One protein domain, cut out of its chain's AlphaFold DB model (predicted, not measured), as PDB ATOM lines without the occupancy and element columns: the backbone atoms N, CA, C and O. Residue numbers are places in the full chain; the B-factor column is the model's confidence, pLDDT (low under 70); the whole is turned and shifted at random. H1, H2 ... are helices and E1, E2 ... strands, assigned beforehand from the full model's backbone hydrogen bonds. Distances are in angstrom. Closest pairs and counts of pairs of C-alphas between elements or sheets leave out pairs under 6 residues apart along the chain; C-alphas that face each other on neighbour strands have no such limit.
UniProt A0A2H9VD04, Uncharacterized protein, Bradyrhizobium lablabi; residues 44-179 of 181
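AT A GLANCE: This is residues 44 to 179 of the 181 residues of an uncharacterized protein of Bradyrhizobium lablabi (UniProt A0A2H9VD04). You are looking at a closed barrel of eight antiparallel strands, E1 to E8 in chain order round the ring, with one short helix, H1, packed on its outside by E5 and E6. Before the barrel begins, a long stretch with no named element, residues 50 to 79, leads from H1 to E1. The printed part has 136 residues, with one named helix followed by eight named strands; the class is mostly strand, and the strands form a meander, each the antiparallel neighbour of the one before. The whole is compact, with a radius of gyration of the C-alphas of 13.8 A, and rounded, spanning 40 by 35 by 31 A.

IN THESE COORDINATES: Find C-alpha 44 at (-24.671, -14.400, -23.080), where H1 begins; it runs through residues 44 to 49, 8.6 A. After the long link, find C-alpha 80 at (-13.073, 6.420, -6.205), where E1, residues 80 to 87, begins and runs 21.8 A. Next come E2, residues 90 to 99, 27.9 A, which bends by 51 degrees at residue 93, and E3, residues 102 to 109, 22.2 A. E4, residues 118 to 125, covers 22.1 A and E5, residues 130 to 137, 22.4 A. E6, residues 140 to 153, is the longest strand by residues, at 31.7 A, and bends by 78 degrees at residue 143. E7, residues 156 to 160, spans 13.6 A; E8, residues 170 to 172, spans 6.8 A and ends with C-alpha 172 at (-20.421, 0.069, -0.694).

HOW THE PARTS SIT: Go round the barrel by its hairpins, looking for N and O atoms within hydrogen-bond range. E1 and E2 have N 82 and O 94 at 2.8 A, and E2 and E3 have N 95 and O 106 at 2.9 A. E3 and E4 show N 105 and O 121 at 2.9 A; E4 and E5 show N 122 and O 134 at 2.9 A. E5 and E6 have N 133 and O 147 at 2.8 A, E6 and E7 N 150 and O 158 at 2.8 A, and E7 and E8 N 171 and O 157 at 2.8 A. E8 and E1, antiparallel at 139 degrees, close the ring with N 83 and O 172 at 2.8 A. H1 is on the barrel and outside it, at a height over the sheet of 8.6 A. It lies only just over E5 and E6, with 3 of its 6 C-alphas falling on each, and runs slantwise to the strands, at 33 degrees to E5 on the local plane. Its closest C-alphas to E6 are those of Ala 49 and Ile 148, 5.9 A. In H1 every O i to N i+4 pair is within hydrogen-bond range.

THE WHOLE: The two C-alphas farthest apart are those of Arg 142 and Ala 179, 41.2 A. The printed part has no cut, and the link from H1 to E1 is long, with 30 residues. Mean pLDDT of the printed part is 91.8; look for values under 70 at residues 88 to 90 and 178 to 179.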
ATOM      1  N   ASP A  44     -24.347 -13.609 -24.270       94.56
ATOM      2  CA  ASP A  44     -24.671 -14.400 -23.080       94.56
ATOM      3  C   ASP A  44     -24.859 -13.536 -21.820       94.56
ATOM      4  O   ASP A  44     -25.711 -13.832 -20.980       94.56
ATOM      5  N   ILE A  45     -24.115 -12.432 -21.708       96.75
ATOM      6  CA  ILE A  45     -24.264 -11.453 -20.626       96.75
ATOM      7  C   ILE A  45     -25.552 -10.661 -20.798       96.75
ATOM      8  O   ILE A  45     -26.281 -10.490 -19.823       96.75
ATOM      9  N   ALA A  46     -25.872 -10.233 -22.020       94.25
ATOM     10  CA  ALA A  46     -27.133  -9.553 -22.304       94.25
ATOM     11  C   ALA A  46     -28.345 -10.453 -21.984       94.25
ATOM     12  O   ALA A  46     -29.294 -10.022 -21.325       94.25
ATOM     13  N   GLU A  47     -28.290 -11.732 -22.368       94.25
ATOM     14  CA  GLU A  47     -29.338 -12.716 -22.075       94.25
ATOM     15  C   GLU A  47     -29.474 -12.987 -20.566       94.25
ATOM     16  O   GLU A  47     -30.576 -13.166 -20.041       94.25
ATOM     17  N   LEU A  48     -28.358 -13.027 -19.833       93.56
ATOM     18  CA  LEU A  48     -28.384 -13.138 -18.376       93.56
ATOM     19  C   LEU A  48     -28.968 -11.876 -17.726       93.56
ATOM     20  O   LEU A  48     -29.838 -11.986 -16.863       93.56
ATOM     21  N   ALA A  49     -28.543 -10.688 -18.164       94.25
ATOM     22  CA  ALA A  49     -29.000  -9.405 -17.637       94.25
ATOM     23  C   ALA A  49     -30.526  -9.258 -17.719       94.25
ATOM     24  O   ALA A  49     -31.143  -8.797 -16.759       94.25
ATOM     25  N   ALA A  50     -31.128  -9.725 -18.818       93.00
ATOM     26  CA  ALA A  50     -32.574  -9.712 -19.036       93.00
ATOM     27  C   ALA A  50     -33.367 -10.592 -18.046       93.00
ATOM     28  O   ALA A  50     -34.556 -10.367 -17.834       93.00
ATOM     29  N   ARG A  51     -32.726 -11.599 -17.437       91.81
ATOM     30  CA  ARG A  51     -33.368 -12.561 -16.520       91.81
ATOM     31  C   ARG A  51     -33.149 -12.234 -15.048       91.81
ATOM     32  O   ARG A  51     -33.975 -12.591 -14.210       91.81
ATOM     33  N   VAL A  52     -32.035 -11.584 -14.721       91.25
ATOM     34  CA  VAL A  52     -31.681 -11.259 -13.337       91.25
ATOM     35  C   VAL A  52     -32.593 -10.163 -12.791       91.25
ATOM     36  O   VAL A  52     -32.819  -9.138 -13.434       91.25
ATOM     37  N   GLN A  53     -33.060 -10.335 -11.557       89.19
ATOM     38  CA  GLN A  53     -33.754  -9.294 -10.806       89.19
ATOM     39  C   GLN A  53     -32.868  -8.816  -9.654       89.19
ATOM     40  O   GLN A  53     -32.405  -9.618  -8.846       89.19
ATOM     41  N   LEU A  54     -32.648  -7.504  -9.585       88.12
ATOM     42  CA  LEU A  54     -31.945  -6.834  -8.493       88.12
ATOM     43  C   LEU A  54     -32.908  -5.801  -7.902       88.12
ATOM     44  O   LEU A  54     -33.062  -4.732  -8.483       88.12
ATOM     45  N   PRO A  55     -33.617  -6.116  -6.805       83.75
ATOM     46  CA  PRO A  55     -34.642  -5.220  -6.279       83.75
ATOM     47  C   PRO A  55     -34.059  -3.917  -5.719       83.75
ATOM     48  O   PRO A  55     -34.766  -2.918  -5.684       83.75
ATOM     49  N   GLY A  56     -32.803  -3.913  -5.249       84.88
ATOM     50  CA  GLY A  56     -32.109  -2.706  -4.771       84.88
ATOM     51  C   GLY A  56     -32.738  -2.031  -3.545       84.88
ATOM     52  O   GLY A  56     -32.274  -0.982  -3.103       84.88
ATOM     53  N   GLY A  57     -33.799  -2.619  -2.989       89.81
ATOM     54  CA  GLY A  57     -34.611  -2.020  -1.941       89.81
ATOM     55  C   GLY A  57     -33.909  -1.936  -0.580       89.81
ATOM     56  O   GLY A  57     -32.817  -2.491  -0.395       89.81
ATOM     57  N   PRO A  58     -34.538  -1.245   0.387       89.06
ATOM     58  CA  PRO A  58     -34.042  -1.145   1.761       89.06
ATOM     59  C   PRO A  58     -34.072  -2.489   2.506       89.06
ATOM     60  O   PRO A  58     -33.237  -2.712   3.373       89.06
ATOM     61  N   GLU A  59     -34.964  -3.403   2.113       87.31
ATOM     62  CA  GLU A  59     -35.083  -4.753   2.689       87.31
ATOM     63  C   GLU A  59     -33.993  -5.729   2.209       87.31
ATOM     64  O   GLU A  59     -33.943  -6.884   2.630       87.31
ATOM     65  N   ASP A  60     -33.111  -5.306   1.297       86.44
ATOM     66  CA  ASP A  60     -31.961  -6.125   0.923       86.44
ATOM     67  C   ASP A  60     -31.018  -6.260   2.129       86.44
ATOM     68  O   ASP A  60     -30.578  -5.272   2.714       86.44
ATOM     69  N   ARG A  61     -30.627  -7.493   2.463       85.25
ATOM     70  CA  ARG A  61     -29.644  -7.796   3.519       85.25
ATOM     71  C   ARG A  61     -28.317  -7.029   3.386       85.25
ATOM     72  O   ARG A  61     -27.584  -6.890   4.363       85.25
ATOM     73  N   ASN A  62     -27.983  -6.567   2.183       85.38
ATOM     74  CA  ASN A  62     -26.771  -5.819   1.863       85.38
ATOM     75  C   ASN A  62     -27.012  -4.298   1.752       85.38
ATOM     76  O   ASN A  62     -26.055  -3.553   1.524       85.38
ATOM     77  N   ALA A  63     -28.250  -3.833   1.977       90.50
ATOM     78  CA  ALA A  63     -28.633  -2.423   2.010       90.50
ATOM     79  C   ALA A  63     -28.012  -1.602   3.150       90.50
ATOM     80  O   ALA A  63     -27.700  -0.434   2.888       90.50
ATOM     81  N   PRO A  64     -27.818  -2.127   4.380       91.31
ATOM     82  CA  PRO A  64     -27.192  -1.356   5.449       91.31
ATOM     83  C   PRO A  64     -25.788  -0.871   5.078       91.31
ATOM     84  O   PRO A  64     -25.100  -1.474   4.256       91.31
ATOM     85  N   GLN A  65     -25.339   0.220   5.697       92.19
ATOM     86  CA  GLN A  65     -23.980   0.720   5.502       92.19
ATOM     87  C   GLN A  65     -22.977  -0.173   6.247       92.19
ATOM     88  O   GLN A  65     -23.041  -0.301   7.467       92.19
ATOM     89  N   TRP A  66     -22.036  -0.768   5.514       91.25
ATOM     90  CA  TRP A  66     -20.993  -1.653   6.054       91.25
ATOM     91  C   TRP A  66     -19.574  -1.248   5.635       91.25
ATOM     92  O   TRP A  66     -18.620  -1.934   6.000       91.25
ATOM     93  N   SER A  67     -19.406  -0.135   4.911       89.81
ATOM     94  CA  SER A  67     -18.079   0.446   4.711       89.81
ATOM     95  C   SER A  67     -17.494   0.858   6.066       89.81
ATOM     96  O   SER A  67     -18.186   1.445   6.908       89.81
ATOM     97  N   GLN A  68     -16.223   0.529   6.290       86.31
ATOM     98  CA  GLN A  68     -15.572   0.737   7.587       86.31
ATOM     99  C   GLN A  68     -15.074   2.173   7.768       86.31
ATOM    100  O   GLN A  68     -15.013   2.669   8.889       86.31
ATOM    101  N   SER A  69     -14.758   2.853   6.668       88.00
ATOM    102  CA  SER A  69     -14.269   4.226   6.658       88.00
ATOM    103  C   SER A  69     -15.057   5.096   5.681       88.00
ATOM    104  O   SER A  69     -15.880   4.612   4.890       88.00
ATOM    105  N   ILE A  70     -14.805   6.401   5.780       89.62
ATOM    106  CA  ILE A  70     -15.162   7.362   4.742       89.62
ATOM    107  C   ILE A  70     -14.197   7.144   3.575       89.62
ATOM    108  O   ILE A  70     -12.982   7.188   3.754       89.62
ATOM    109  N   ALA A  71     -14.753   6.899   2.397       89.81
ATOM    110  CA  ALA A  71     -14.012   6.741   1.163       89.81
ATOM    111  C   ALA A  71     -13.760   8.098   0.500       89.81
ATOM    112  O   ALA A  71     -14.591   9.009   0.573       89.81
ATOM    113  N   SER A  72     -12.642   8.199  -0.212       85.88
ATOM    114  CA  SER A  72     -12.419   9.300  -1.142       85.88
ATOM    115  C   SER A  72     -13.398   9.214  -2.326       85.88
ATOM    116  O   SER A  72     -13.644   8.136  -2.877       85.88
ATOM    117  N   GLY A  73     -13.988  10.347  -2.717       85.62
ATOM    118  CA  GLY A  73     -14.938  10.413  -3.830       85.62
ATOM    119  C   GLY A  73     -15.945  11.551  -3.692       85.62
ATOM    120  O   GLY A  73     -15.831  12.397  -2.810       85.62
ATOM    121  N   SER A  74     -16.941  11.557  -4.575       89.50
ATOM    122  CA  SER A  74     -18.038  12.530  -4.587       89.50
ATOM    123  C   SER A  74     -19.350  11.836  -4.931       89.50
ATOM    124  O   SER A  74     -19.355  10.856  -5.672       89.50
ATOM    125  N   ALA A  75     -20.478  12.365  -4.449       92.50
ATOM    126  CA  ALA A  75     -21.802  11.862  -4.811       92.50
ATOM    127  C   ALA A  75     -22.148  12.098  -6.296       92.50
ATOM    128  O   ALA A  75     -23.051  11.454  -6.825       92.50
ATOM    129  N   ALA A  76     -21.418  12.988  -6.977       93.12
ATOM    130  CA  ALA A  76     -21.613  13.306  -8.390       93.12
ATOM    131  C   ALA A  76     -20.968  12.295  -9.361       93.12
ATOM    132  O   ALA A  76     -21.180  12.392 -10.566       93.12
ATOM    133  N   SER A  77     -20.168  11.342  -8.868       95.00
ATOM    134  CA  SER A  77     -19.474  10.342  -9.692       95.00
ATOM    135  C   SER A  77     -19.395   9.002  -8.967       95.00
ATOM    136  O   SER A  77     -19.359   8.974  -7.745       95.00
ATOM    137  N   LEU A  78     -19.326   7.881  -9.688       97.19
ATOM    138  CA  LEU A  78     -19.038   6.570  -9.086       97.19
ATOM    139  C   LEU A  78     -17.541   6.339  -8.847       97.19
ATOM    140  O   LEU A  78     -17.175   5.403  -8.136       97.19
ATOM    141  N   ASP A  79     -16.682   7.195  -9.395       97.31
ATOM    142  CA  ASP A  79     -15.238   7.055  -9.277       97.31
ATOM    143  C   ASP A  79     -14.779   7.139  -7.822       97.31
ATOM    144  O   ASP A  79     -15.306   7.925  -7.025       97.31
ATOM    145  N   GLY A  80     -13.761   6.349  -7.490       96.00
ATOM    146  CA  GLY A  80     -13.073   6.420  -6.205       96.00
ATOM    147  C   GLY A  80     -12.935   5.072  -5.519       96.00
ATOM    148  O   GLY A  80     -12.908   4.018  -6.159       96.00
ATOM    149  N   GLU A  81     -12.804   5.130  -4.201       96.25
ATOM    150  CA  GLU A  81     -12.612   3.960  -3.351       96.25
ATOM    151  C   GLU A  81     -13.950   3.394  -2.883       96.25
ATOM    152  O   GLU A  81     -14.894   4.115  -2.552       96.25
ATOM    153  N   TRP A  82     -14.015   2.071  -2.850       96.56
ATOM    154  CA  TRP A  82     -15.186   1.306  -2.470       96.56
ATOM    155  C   TRP A  82     -14.760   0.123  -1.614       96.56
ATOM    156  O   TRP A  82     -13.710  -0.474  -1.825       96.56
ATOM    157  N   TYR A  83     -15.608  -0.258  -0.674       94.75
ATOM    158  CA  TYR A  83     -15.556  -1.572  -0.061       94.75
ATOM    159  C   TYR A  83     -16.379  -2.534  -0.910       94.75
ATOM    160  O   TYR A  83     -17.400  -2.154  -1.484       94.75
ATOM    161  N   SER A  84     -15.955  -3.789  -0.985       94.06
ATOM    162  CA  SER A  84     -16.657  -4.800  -1.766       94.06
ATOM    163  C   SER A  84     -16.642  -6.165  -1.090       94.06
ATOM    164  O   SER A  84     -15.734  -6.481  -0.316       94.06
ATOM    165  N   ARG A  85     -17.679  -6.962  -1.362       90.56
ATOM    166  CA  ARG A  85     -17.845  -8.318  -0.833       90.56
ATOM    167  C   ARG A  85     -18.609  -9.230  -1.783       90.56
ATOM    168  O   ARG A  85     -19.557  -8.788  -2.429       90.56
ATOM    169  N   TRP A  86     -18.243 -10.510  -1.775       82.69
ATOM    170  CA  TRP A  86     -18.878 -11.594  -2.543       82.69
ATOM    171  C   TRP A  86     -19.933 -12.367  -1.722       82.69
ATOM    172  O   TRP A  86     -20.773 -13.108  -2.229       82.69
ATOM    173  N   GLU A  87     -19.855 -12.240  -0.400       72.25
ATOM    174  CA  GLU A  87     -20.737 -12.873   0.574       72.25
ATOM    175  C   GLU A  87     -20.629 -12.130   1.913       72.25
ATOM    176  O   GLU A  87     -19.810 -11.224   2.079       72.25
ATOM    177  N   ALA A  88     -21.462 -12.488   2.887       64.25
ATOM    178  CA  ALA A  88     -21.351 -11.917   4.223       64.25
ATOM    179  C   ALA A  88     -20.047 -12.385   4.901       64.25
ATOM    180  O   ALA A  88     -19.823 -13.581   5.043       64.25
ATOM    181  N   GLY A  89     -19.206 -11.445   5.344       61.91
ATOM    182  CA  GLY A  89     -17.983 -11.722   6.115       61.91
ATOM    183  C   GLY A  89     -16.680 -11.727   5.308       61.91
ATOM    184  O   GLY A  89     -15.627 -11.446   5.877       61.91
ATOM    185  N   THR A  90     -16.742 -11.939   3.993       66.69
ATOM    186  CA  THR A  90     -15.596 -11.753   3.089       66.69
ATOM    187  C   THR A  90     -15.604 -10.316   2.589       66.69
ATOM    188  O   THR A  90     -16.625  -9.860   2.089       66.69
ATOM    189  N   PHE A  91     -14.507  -9.577   2.727       84.06
ATOM    190  CA  PHE A  91     -14.450  -8.179   2.300       84.06
ATOM    191  C   PHE A  91     -13.088  -7.833   1.714       84.06
ATOM    192  O   PHE A  91     -12.072  -8.468   1.997       84.06
ATOM    193  N   GLY A  92     -13.091  -6.810   0.876       93.06
ATOM    194  CA  GLY A  92     -11.884  -6.203   0.356       93.06
ATOM    195  C   GLY A  92     -12.152  -4.806  -0.176       93.06
ATOM    196  O   GLY A  92     -13.272  -4.290  -0.070       93.06
ATOM    197  N   MET A  93     -11.129  -4.221  -0.779       95.25
ATOM    198  CA  MET A  93     -11.185  -2.884  -1.350       95.25
ATOM    199  C   MET A  93     -11.306  -2.947  -2.866       95.25
ATOM    200  O   MET A  93     -10.666  -3.757  -3.532       95.25
ATOM    201  N   ALA A  94     -12.116  -2.058  -3.421       96.56
ATOM    202  CA  ALA A  94     -12.231  -1.827  -4.845       96.56
ATOM    203  C   ALA A  94     -11.909  -0.372  -5.177       96.56
ATOM    204  O   ALA A  94     -12.303   0.551  -4.464       96.56
ATOM    205  N   LYS A  95     -11.238  -0.163  -6.306       97.75
ATOM    206  CA  LYS A  95     -11.201   1.132  -6.978       97.75
ATOM    207  C   LYS A  95     -12.144   1.072  -8.166       97.75
ATOM    208  O   LYS A  95     -11.975   0.203  -9.019       97.75
ATOM    209  N   ILE A  96     -13.113   1.978  -8.219       98.25
ATOM    210  CA  ILE A  96     -14.054   2.095  -9.336       98.25
ATOM    211  C   ILE A  96     -13.683   3.308 -10.179       98.25
ATOM    212  O   ILE A  96     -13.310   4.352  -9.638       98.25
ATOM    213  N   GLN A  97     -13.761   3.148 -11.500       98.19
ATOM    214  CA  GLN A  97     -13.658   4.229 -12.474       98.19
ATOM    215  C   GLN A  97     -14.657   4.026 -13.612       98.19
ATOM    216  O   GLN A  97     -14.784   2.918 -14.136       98.19
ATOM    217  N   VAL A  98     -15.342   5.094 -14.005       97.94
ATOM    218  CA  VAL A  98     -16.250   5.127 -15.149       97.94
ATOM    219  C   VAL A  98     -15.546   5.779 -16.336       97.94
ATOM    220  O   VAL A  98     -15.031   6.890 -16.238       97.94
ATOM    221  N   VAL A  99     -15.522   5.088 -17.476       97.19
ATOM    222  CA  VAL A  99     -14.966   5.598 -18.736       97.19
ATOM    223  C   VAL A  99     -16.021   5.428 -19.821       97.19
ATOM    224  O   VAL A  99     -16.338   4.309 -20.216       97.19
ATOM    225  N   GLY A 100     -16.575   6.545 -20.297       95.94
ATOM    226  CA  GLY A 100     -17.706   6.518 -21.224       95.94
ATOM    227  C   GLY A 100     -18.931   5.863 -20.584       95.94
ATOM    228  O   GLY A 100     -19.377   6.286 -19.520       95.94
ATOM    229  N   ASP A 101     -19.451   4.824 -21.229       96.75
ATOM    230  CA  ASP A 101     -20.592   4.017 -20.790       96.75
ATOM    231  C   ASP A 101     -20.183   2.803 -19.943       96.75
ATOM    232  O   ASP A 101     -21.008   1.934 -19.669       96.75
ATOM    233  N   ARG A 102     -18.913   2.699 -19.533       98.06
ATOM    234  CA  ARG A 102     -18.393   1.518 -18.834       98.06
ATOM    235  C   ARG A 102     -17.952   1.829 -17.426       98.06
ATOM    236  O   ARG A 102     -17.197   2.768 -17.186       98.06
ATOM    237  N   LEU A 103     -18.356   0.960 -16.512       98.50
ATOM    238  CA  LEU A 103     -17.816   0.863 -15.171       98.50
ATOM    239  C   LEU A 103     -16.689  -0.167 -15.157       98.50
ATOM    240  O   LEU A 103     -16.876  -1.322 -15.547       98.50
ATOM    241  N   PHE A 104     -15.540   0.243 -14.632       98.62
ATOM    242  CA  PHE A 104     -14.428  -0.635 -14.316       98.62
ATOM    243  C   PHE A 104     -14.238  -0.682 -12.803       98.62
ATOM    244  O   PHE A 104     -14.185   0.363 -12.155       98.62
ATOM    245  N   ALA A 105     -14.076  -1.879 -12.241       98.31
ATOM    246  CA  ALA A 105     -13.690  -2.047 -10.846       98.31
ATOM    247  C   ALA A 105     -12.454  -2.941 -10.737       98.31
ATOM    248  O   ALA A 105     -12.433  -4.051 -11.266       98.31
ATOM    249  N   LEU A 106     -11.433  -2.462 -10.030       98.12
ATOM    250  CA  LEU A 106     -10.291  -3.268  -9.621       98.12
ATOM    251  C   LEU A 106     -10.457  -3.607  -8.147       98.12
ATOM    252  O   LEU A 106     -10.299  -2.734  -7.295       98.12
ATOM    253  N   TYR A 107     -10.803  -4.854  -7.864       96.94
ATOM    254  CA  TYR A 107     -11.091  -5.337  -6.520       96.94
ATOM    255  C   TYR A 107      -9.974  -6.241  -6.010       96.94
ATOM    256  O   TYR A 107      -9.618  -7.200  -6.689       96.94
ATOM    257  N   THR A 108      -9.486  -5.990  -4.800       96.44
ATOM    258  CA  THR A 108      -8.559  -6.866  -4.079       96.44
ATOM    259  C   THR A 108      -9.240  -7.399  -2.832       96.44
ATOM    260  O   THR A 108      -9.797  -6.640  -2.044       96.44
ATOM    261  N   ASN A 109      -9.197  -8.715  -2.659       93.56
ATOM    262  CA  ASN A 109      -9.757  -9.368  -1.489       93.56
ATOM    263  C   ASN A 109      -8.766  -9.313  -0.322       93.56
ATOM    264  O   ASN A 109      -7.623  -9.744  -0.479       93.56
ATOM    265  N   ASP A 110      -9.206  -8.868   0.854       92.50
ATOM    266  CA  ASP A 110      -8.305  -8.648   1.993       92.50
ATOM    267  C   ASP A 110      -8.323  -9.802   3.005       92.50
ATOM    268  O   ASP A 110      -7.404  -9.934   3.814       92.50
ATOM    269  N   THR A 111      -9.343 -10.667   2.978       86.56
ATOM    270  CA  THR A 111      -9.559 -11.677   4.027       86.56
ATOM    271  C   THR A 111      -9.789 -13.096   3.509       86.56
ATOM    272  O   THR A 111     -10.148 -13.335   2.361       86.56
ATOM    273  N   GLY A 112      -9.586 -14.092   4.372       85.56
ATOM    274  CA  GLY A 112      -9.879 -15.490   4.050       85.56
ATOM    275  C   GLY A 112      -8.937 -16.111   3.010       85.56
ATOM    276  O   GLY A 112      -7.834 -15.635   2.755       85.56
ATOM    277  N   ARG A 113      -9.372 -17.222   2.400       86.75
ATOM    278  CA  ARG A 113      -8.544 -18.046   1.490       86.75
ATOM    279  C   ARG A 113      -8.087 -17.305   0.227       86.75
ATOM    280  O   ARG A 113      -7.125 -17.710  -0.421       86.75
ATOM    281  N   LEU A 114      -8.817 -16.267  -0.155       88.88
ATOM    282  CA  LEU A 114      -8.583 -15.499  -1.367       88.88
ATOM    283  C   LEU A 114      -7.804 -14.200  -1.097       88.88
ATOM    284  O   LEU A 114      -7.695 -13.374  -1.998       88.88
ATOM    285  N   ALA A 115      -7.302 -13.990   0.126       91.81
ATOM    286  CA  ALA A 115      -6.578 -12.777   0.502       91.81
ATOM    287  C   ALA A 115      -5.403 -12.485  -0.451       91.81
ATOM    288  O   ALA A 115      -4.656 -13.388  -0.835       91.81
ATOM    289  N   GLY A 116      -5.265 -11.220  -0.848       93.62
ATOM    290  CA  GLY A 116      -4.229 -10.730  -1.758       93.62
ATOM    291  C   GLY A 116      -4.486 -10.992  -3.245       93.62
ATOM    292  O   GLY A 116      -3.713 -10.529  -4.080       93.62
ATOM    293  N   LYS A 117      -5.550 -11.715  -3.608       94.94
ATOM    294  CA  LYS A 117      -5.954 -11.851  -5.012       94.94
ATOM    295  C   LYS A 117      -6.718 -10.615  -5.476       94.94
ATOM    296  O   LYS A 117      -7.433  -9.989  -4.691       94.94
ATOM    297  N   THR A 118      -6.609 -10.325  -6.770       96.81
ATOM    298  CA  THR A 118      -7.234  -9.161  -7.403       96.81
ATOM    299  C   THR A 118      -8.046  -9.581  -8.620       96.81
ATOM    300  O   THR A 118      -7.641 -10.476  -9.361       96.81
ATOM    301  N   TRP A 119      -9.170  -8.912  -8.849       97.19
ATOM    302  CA  TRP A 119     -10.046  -9.108  -9.995       97.19
ATOM    303  C   TRP A 119     -10.312  -7.781 -10.690       97.19
ATOM    304  O   TRP A 119     -10.508  -6.755 -10.037       97.19
ATOM    305  N   LEU A 120     -10.342  -7.827 -12.019       98.25
ATOM    306  CA  LEU A 120     -10.894  -6.759 -12.840       98.25
ATOM    307  C   LEU A 120     -12.351  -7.096 -13.147       98.25
ATOM    308  O   LEU A 120     -12.649  -8.220 -13.540       98.25
ATOM    309  N   LEU A 121     -13.227  -6.112 -13.019       98.31
ATOM    310  CA  LEU A 121     -14.598  -6.123 -13.505       98.31
ATOM    311  C   LEU A 121     -14.749  -5.021 -14.551       98.31
ATOM    312  O   LEU A 121     -14.297  -3.898 -14.333       98.31
ATOM    313  N   GLU A 122     -15.391  -5.349 -15.666       98.38
ATOM    314  CA  GLU A 122     -15.796  -4.421 -16.723       98.38
ATOM    315  C   GLU A 122     -17.284  -4.649 -16.998       98.38
ATOM    316  O   GLU A 122     -17.684  -5.776 -17.296       98.38
ATOM    317  N   ALA A 123     -18.097  -3.597 -16.901       98.56
ATOM    318  CA  ALA A 123     -19.529  -3.657 -17.170       98.56
ATOM    319  C   ALA A 123     -20.024  -2.416 -17.912       98.56
ATOM    320  O   ALA A 123     -19.614  -1.299 -17.605       98.56
ATOM    321  N   VAL A 124     -20.940  -2.614 -18.859       98.25
ATOM    322  CA  VAL A 124     -21.680  -1.534 -19.520       98.25
ATOM    323  C   VAL A 124     -22.758  -1.019 -18.571       98.25
ATOM    324  O   VAL A 124     -23.441  -1.815 -17.922       98.25
ATOM    325  N   ILE A 125     -22.895   0.301 -18.493       98.31
ATOM    326  CA  ILE A 125     -23.913   1.021 -17.734       98.31
ATOM    327  C   ILE A 125     -25.097   1.289 -18.664       98.31
ATOM    328  O   ILE A 125     -24.975   2.030 -19.634       98.31
ATOM    329  N   GLY A 126     -26.243   0.685 -18.365       96.75
ATOM    330  CA  GLY A 126     -27.504   0.964 -19.043       96.75
ATOM    331  C   GLY A 126     -28.199   2.217 -18.501       96.75
ATOM    332  O   GLY A 126     -27.966   2.637 -17.363       96.75
ATOM    333  N   ASP A 127     -29.117   2.770 -19.296       93.69
ATOM    334  CA  ASP A 127     -29.919   3.955 -18.941       93.69
ATOM    335  C   ASP A 127     -30.770   3.752 -17.674       93.69
ATOM    336  O   ASP A 127     -31.081   4.692 -16.943       93.69
ATOM    337  N   ASP A 128     -31.121   2.503 -17.379       94.31
ATOM    338  CA  ASP A 128     -31.872   2.080 -16.199       94.31
ATOM    339  C   ASP A 128     -30.981   1.824 -14.970       94.31
ATOM    340  O   ASP A 128     -31.433   1.236 -13.984       94.31
ATOM    341  N   LYS A 129     -29.720   2.279 -15.018       96.62
ATOM    342  CA  LYS A 129     -28.690   2.096 -13.983       96.62
ATOM    343  C   LYS A 129     -28.246   0.647 -13.791       96.62
ATOM    344  O   LYS A 129     -27.551   0.344 -12.813       96.62
ATOM    345  N   ARG A 130     -28.633  -0.261 -14.690       97.75
ATOM    346  CA  ARG A 130     -28.158  -1.641 -14.651       97.75
ATOM    347  C   ARG A 130     -26.751  -1.738 -15.210       97.75
ATOM    348  O   ARG A 130     -26.352  -0.997 -16.100       97.75
ATOM    349  N   LEU A 131     -26.011  -2.687 -14.664       98.31
ATOM    350  CA  LEU A 131     -24.666  -3.034 -15.085       98.31
ATOM    351  C   LEU A 131     -24.704  -4.423 -15.708       98.31
ATOM    352  O   LEU A 131     -25.273  -5.343 -15.117       98.31
ATOM    353  N   ALA A 132     -24.088  -4.585 -16.871       98.12
ATOM    354  CA  ALA A 132     -23.962  -5.874 -17.539       98.12
ATOM    355  C   ALA A 132     -22.523  -6.054 -18.022       98.12
ATOM    356  O   ALA A 132     -22.018  -5.256 -18.811       98.12
ATOM    357  N   GLY A 133     -21.840  -7.075 -17.514       98.19
ATOM    358  CA  GLY A 133     -20.415  -7.227 -17.748       98.19
ATOM    359  C   GLY A 133     -19.837  -8.578 -17.375       98.19
ATOM    360  O   GLY A 133     -20.542  -9.574 -17.199       98.19
ATOM    361  N   ARG A 134     -18.516  -8.583 -17.213       98.06
ATOM    362  CA  ARG A 134     -17.721  -9.731 -16.786       98.06
ATOM    363  C   ARG A 134     -16.670  -9.315 -15.775       98.06
ATOM    364  O   ARG A 134     -16.271  -8.156 -15.692       98.06
ATOM    365  N   TRP A 135     -16.183 -10.305 -15.048       97.19
ATOM    366  CA  TRP A 135     -15.019 -10.184 -14.188       97.19
ATOM    367  C   TRP A 135     -13.969 -11.232 -14.551       97.19
ATOM    368  O   TRP A 135     -14.290 -12.284 -15.107       97.19
ATOM    369  N   ILE A 136     -12.707 -10.961 -14.226       97.50
ATOM    370  CA  ILE A 136     -11.579 -11.879 -14.409       97.50
ATOM    371  C   ILE A 136     -10.585 -11.739 -13.257       97.50
ATOM    372  O   ILE A 136     -10.289 -10.626 -12.816       97.50
ATOM    373  N   GLN A 137     -10.047 -12.856 -12.765       96.75
ATOM    374  CA  GLN A 137      -8.971 -12.842 -11.780       96.75
ATOM    375  C   GLN A 137      -7.649 -12.461 -12.446       96.75
ATOM    376  O   GLN A 137      -7.170 -13.110 -13.383       96.75
ATOM    377  N   ILE A 138      -6.985 -11.455 -11.892       95.88
ATOM    378  CA  ILE A 138      -5.629 -11.093 -12.283       95.88
ATOM    379  C   ILE A 138      -4.682 -12.201 -11.814       95.88
ATOM    380  O   ILE A 138      -4.690 -12.609 -10.652       95.88
ATOM    381  N   GLY A 139      -3.891 -12.729 -12.749       93.62
ATOM    382  CA  GLY A 139      -2.975 -13.852 -12.521       93.62
ATOM    383  C   GLY A 139      -3.578 -15.240 -12.776       93.62
ATOM    384  O   GLY A 139      -2.833 -16.217 -12.801       93.62
ATOM    385  N   ASN A 140      -4.889 -15.350 -13.019       95.50
ATOM    386  CA  ASN A 140      -5.517 -16.590 -13.474       95.50
ATOM    387  C   ASN A 140      -6.692 -16.289 -14.423       95.50
ATOM    388  O   ASN A 140      -7.842 -16.262 -13.990       95.50
ATOM    389  N   PRO A 141      -6.441 -16.121 -15.731       90.62
ATOM    390  CA  PRO A 141      -7.480 -15.725 -16.679       90.62
ATOM    391  C   PRO A 141      -8.567 -16.792 -16.905       90.62
ATOM    392  O   PRO A 141      -9.560 -16.520 -17.569       90.62
ATOM    393  N   ARG A 142      -8.391 -18.010 -16.371       94.94
ATOM    394  CA  ARG A 142      -9.428 -19.054 -16.374       94.94
ATOM    395  C   ARG A 142     -10.489 -18.833 -15.296       94.94
ATOM    396  O   ARG A 142     -11.547 -19.443 -15.376       94.94
ATOM    397  N   ASP A 143     -10.191 -18.017 -14.290       94.56
ATOM    398  CA  ASP A 143     -11.139 -17.617 -13.255       94.56
ATOM    399  C   ASP A 143     -11.841 -16.336 -13.714       94.56
ATOM    400  O   ASP A 143     -11.317 -15.230 -13.589       94.56
ATOM    401  N   THR A 144     -12.991 -16.515 -14.356       95.62
ATOM    402  CA  THR A 144     -13.787 -15.452 -14.968       95.62
ATOM    403  C   THR A 144     -15.266 -15.812 -14.910       95.62
ATOM    404  O   THR A 144     -15.631 -16.990 -14.858       95.62
ATOM    405  N   GLY A 145     -16.130 -14.804 -14.940       95.31
ATOM    406  CA  GLY A 145     -17.567 -15.008 -14.895       95.31
ATOM    407  C   GLY A 145     -18.360 -13.755 -15.249       95.31
ATOM    408  O   GLY A 145     -17.779 -12.699 -15.513       95.31
ATOM    409  N   PRO A 146     -19.696 -13.875 -15.290       96.94
ATOM    410  CA  PRO A 146     -20.576 -12.751 -15.566       96.94
ATOM    411  C   PRO A 146     -20.643 -11.793 -14.377       96.94
ATOM    412  O   PRO A 146     -20.438 -12.189 -13.235       96.94
ATOM    413  N   PHE A 147     -21.030 -10.552 -14.626       97.44
ATOM    414  CA  PHE A 147     -21.459  -9.621 -13.592       97.44
ATOM    415  C   PHE A 147     -22.721  -8.899 -14.048       97.44
ATOM    416  O   PHE A 147     -22.706  -8.222 -15.074       97.44
ATOM    417  N   ILE A 148     -23.799  -9.023 -13.274       97.44
ATOM    418  CA  ILE A 148     -24.999  -8.202 -13.439       97.44
ATOM    419  C   ILE A 148     -25.165  -7.363 -12.181       97.44
ATOM    420  O   ILE A 148     -25.189  -7.917 -11.083       97.44
ATOM    421  N   GLY A 149     -25.305  -6.051 -12.336       97.12
ATOM    422  CA  GLY A 149     -25.416  -5.126 -11.216       97.12
ATOM    423  C   GLY A 149     -26.503  -4.074 -11.375       97.12
ATOM    424  O   GLY A 149     -27.142  -3.956 -12.420       97.12
ATOM    425  N   LEU A 150     -26.706  -3.314 -10.306       97.62
ATOM    426  CA  LEU A 150     -27.611  -2.179 -10.222       97.62
ATOM    427  C   LEU A 150     -26.935  -1.077  -9.409       97.62
ATOM    428  O   LEU A 150     -26.586  -1.283  -8.244       97.62
ATOM    429  N   ILE A 151     -26.791   0.107 -10.001       98.06
ATOM    430  CA  ILE A 151     -26.376   1.304  -9.269       98.06
ATOM    431  C   ILE A 151     -27.597   1.814  -8.498       98.06
ATOM    432  O   ILE A 151     -28.486   2.461  -9.055       98.06
ATOM    433  N   VAL A 152     -27.648   1.510  -7.203       97.31
ATOM    434  CA  VAL A 152     -28.764   1.903  -6.331       97.31
ATOM    435  C   VAL A 152     -28.624   3.365  -5.910       97.31
ATOM    436  O   VAL A 152     -29.595   4.120  -5.910       97.31
ATOM    437  N   SER A 153     -27.407   3.782  -5.567       95.88
ATOM    438  CA  SER A 153     -27.078   5.159  -5.201       95.88
ATOM    439  C   SER A 153     -25.596   5.444  -5.468       95.88
ATOM    440  O   SER A 153     -24.836   4.511  -5.746       95.88
ATOM    441  N   PRO A 154     -25.129   6.697  -5.312       96.31
ATOM    442  CA  PRO A 154     -23.700   7.004  -5.359       96.31
ATOM    443  C   PRO A 154     -22.855   6.260  -4.315       96.31
ATOM    444  O   PRO A 154     -21.634   6.322  -4.381       96.31
ATOM    445  N   GLU A 155     -23.462   5.576  -3.344       96.19
ATOM    446  CA  GLU A 155     -22.777   4.861  -2.263       96.19
ATOM    447  C   GLU A 155     -23.040   3.352  -2.257       96.19
ATOM    448  O   GLU A 155     -22.499   2.645  -1.402       96.19
ATOM    449  N   ARG A 156     -23.871   2.849  -3.179       96.75
ATOM    450  CA  ARG A 156     -24.306   1.450  -3.214       96.75
ATOM    451  C   ARG A 156     -24.460   0.947  -4.642       96.75
ATOM    452  O   ARG A 156     -25.284   1.461  -5.401       96.75
ATOM    453  N   ILE A 157     -23.746  -0.130  -4.942       97.50
ATOM    454  CA  ILE A 157     -23.961  -0.945  -6.134       97.50
ATOM    455  C   ILE A 157     -24.249  -2.362  -5.660       97.50
ATOM    456  O   ILE A 157     -23.441  -2.956  -4.945       97.50
ATOM    457  N   ASP A 158     -25.389  -2.896  -6.073       95.69
ATOM    458  CA  ASP A 158     -25.719  -4.295  -5.842       95.69
ATOM    459  C   ASP A 158     -25.306  -5.114  -7.057       95.69
ATOM    460  O   ASP A 158     -25.442  -4.646  -8.188       95.69
ATOM    461  N   GLY A 159     -24.840  -6.340  -6.846       95.19
ATOM    462  CA  GLY A 159     -24.419  -7.185  -7.952       95.19
ATOM    463  C   GLY A 159     -24.537  -8.673  -7.692       95.19
ATOM    464  O   GLY A 159     -24.653  -9.147  -6.561       95.19
ATOM    465  N   ILE A 160     -24.512  -9.414  -8.792       94.06
ATOM    466  CA  ILE A 160     -24.473 -10.869  -8.875       94.06
ATOM    467  C   ILE A 160     -23.337 -11.236  -9.820       94.06
ATOM    468  O   ILE A 160     -23.239 -10.683 -10.915       94.06
ATOM    469  N   TRP A 161     -22.502 -12.189  -9.415       91.44
ATOM    470  CA  TRP A 161     -21.288 -12.548 -10.159       91.44
ATOM    471  C   TRP A 161     -21.310 -13.947 -10.773       91.44
ATOM    472  O   TRP A 161     -20.356 -14.359 -11.435       91.44
ATOM    473  N   SER A 162     -22.385 -14.706 -10.551       88.12
ATOM    474  CA  SER A 162     -22.503 -16.072 -11.050       88.12
ATOM    475  C   SER A 162     -23.753 -16.259 -11.909       88.12
ATOM    476  O   SER A 162     -24.804 -15.665 -11.639       88.12
ATOM    477  N   PRO A 163     -23.702 -17.155 -12.912       82.06
ATOM    478  CA  PRO A 163     -24.873 -17.488 -13.722       82.06
ATOM    479  C   PRO A 163     -25.969 -18.192 -12.906       82.06
ATOM    480  O   PRO A 163     -27.091 -18.344 -13.377       82.06
ATOM    481  N   ARG A 164     -25.669 -18.628 -11.671       85.12
ATOM    482  CA  ARG A 164     -26.637 -19.260 -10.763       85.12
ATOM    483  C   ARG A 164     -27.535 -18.250 -10.049       85.12
ATOM    484  O   ARG A 164     -28.461 -18.671  -9.362       85.12
ATOM    485  N   MET A 165     -27.270 -16.951 -10.197       79.44
ATOM    486  CA  MET A 165     -28.114 -15.854  -9.705       79.44
ATOM    487  C   MET A 165     -28.318 -15.815  -8.180       79.44
ATOM    488  O   MET A 165     -29.257 -15.192  -7.694       79.44
ATOM    489  N   ARG A 166     -27.451 -16.486  -7.407       81.31
ATOM    490  CA  ARG A 166     -27.505 -16.516  -5.931       81.31
ATOM    491  C   ARG A 166     -26.285 -15.888  -5.270       81.31
ATOM    492  O   ARG A 166     -26.375 -15.453  -4.123       81.31
ATOM    493  N   ASP A 167     -25.173 -15.830  -5.993       89.38
ATOM    494  CA  ASP A 167     -23.904 -15.354  -5.461       89.38
ATOM    495  C   ASP A 167     -23.782 -13.851  -5.718       89.38
ATOM    496  O   ASP A 167     -23.900 -13.389  -6.857       89.38
ATOM    497  N   ARG A 168     -23.617 -13.084  -4.638       90.81
ATOM    498  CA  ARG A 168     -23.661 -11.617  -4.646       90.81
ATOM    499  C   ARG A 168     -22.274 -11.042  -4.837       90.81
ATOM    500  O   ARG A 168     -21.312 -11.631  -4.384       90.81
ATOM    501  N   TRP A 169     -22.155  -9.903  -5.491       93.94
ATOM    502  CA  TRP A 169     -20.930  -9.115  -5.482       93.94
ATOM    503  C   TRP A 169     -21.327  -7.654  -5.403       93.94
ATOM    504  O   TRP A 169     -21.726  -7.054  -6.394       93.94
ATOM    505  N   ASP A 170     -21.266  -7.110  -4.194       95.12
ATOM    506  CA  ASP A 170     -21.769  -5.773  -3.905       95.12
ATOM    507  C   ASP A 170     -20.627  -4.811  -3.603       95.12
ATOM    508  O   ASP A 170     -19.545  -5.209  -3.151       95.12
ATOM    509  N   PHE A 171     -20.904  -3.528  -3.810       96.19
ATOM    510  CA  PHE A 171     -20.001  -2.431  -3.509       96.19
ATOM    511  C   PHE A 171     -20.698  -1.419  -2.617       96.19
ATOM    512  O   PHE A 171     -21.853  -1.035  -2.837       96.19
ATOM    513  N   ARG A 172     -19.962  -0.956  -1.613       95.62
ATOM    514  CA  ARG A 172     -20.421   0.069  -0.694       95.62
ATOM    515  C   ARG A 172     -19.316   1.049  -0.382       95.62
ATOM    516  O   ARG A 172     -18.175   0.661  -0.156       95.62
ATOM    517  N   ARG A 173     -19.661   2.323  -0.302       95.56
ATOM    518  CA  ARG A 173     -18.782   3.343   0.264       95.56
ATOM    519  C   ARG A 173     -19.571   4.263   1.174       95.56
ATOM    520  O   ARG A 173     -20.800   4.224   1.184       95.56
ATOM    521  N   ARG A 174     -18.846   5.064   1.943       94.81
ATOM    522  CA  ARG A 174     -19.391   6.165   2.730       94.81
ATOM    523  C   ARG A 174     -18.680   7.432   2.298       94.81
ATOM    524  O   ARG A 174     -17.463   7.491   2.400       94.81
ATOM    525  N   LEU A 175     -19.411   8.404   1.794       93.12
ATOM    526  CA  LEU A 175     -18.885   9.682   1.342       93.12
ATOM    527  C   LEU A 175     -18.950  10.703   2.479       93.12
ATOM    528  O   LEU A 175     -19.863  10.668   3.301       93.12
ATOM    529  N   ALA A 176     -17.987  11.624   2.517       86.50
ATOM    530  CA  ALA A 176     -17.957  12.691   3.520       86.50
ATOM    531  C   ALA A 176     -19.197  13.597   3.414       86.50
ATOM    532  O   ALA A 176     -19.841  13.895   4.416       86.50
ATOM    533  N   ASP A 177     -19.581  13.944   2.185       72.50
ATOM    534  CA  ASP A 177     -20.707  14.844   1.906       72.50
ATOM    535  C   ASP A 177     -22.073  14.172   2.153       72.50
ATOM    536  O   ASP A 177     -23.088  14.848   2.301       72.50
ATOM    537  N   GLY A 178     -22.099  12.835   2.246       55.19
ATOM    538  CA  GLY A 178     -23.276  12.035   2.600       55.19
ATOM    539  C   GLY A 178     -23.538  11.944   4.107       55.19
ATOM    540  O   GLY A 178     -24.543  11.373   4.514       55.19
ATOM    541  N   ALA A 179     -22.668  12.518   4.950       46.19
ATOM    542  CA  ALA A 179     -22.860  12.592   6.401       46.19
ATOM    543  C   ALA A 179     -23.787  13.747   6.838       46.19
ATOM    544  O   ALA A 179     -23.719  14.187   7.986       46.19
TER     545      ALA A 179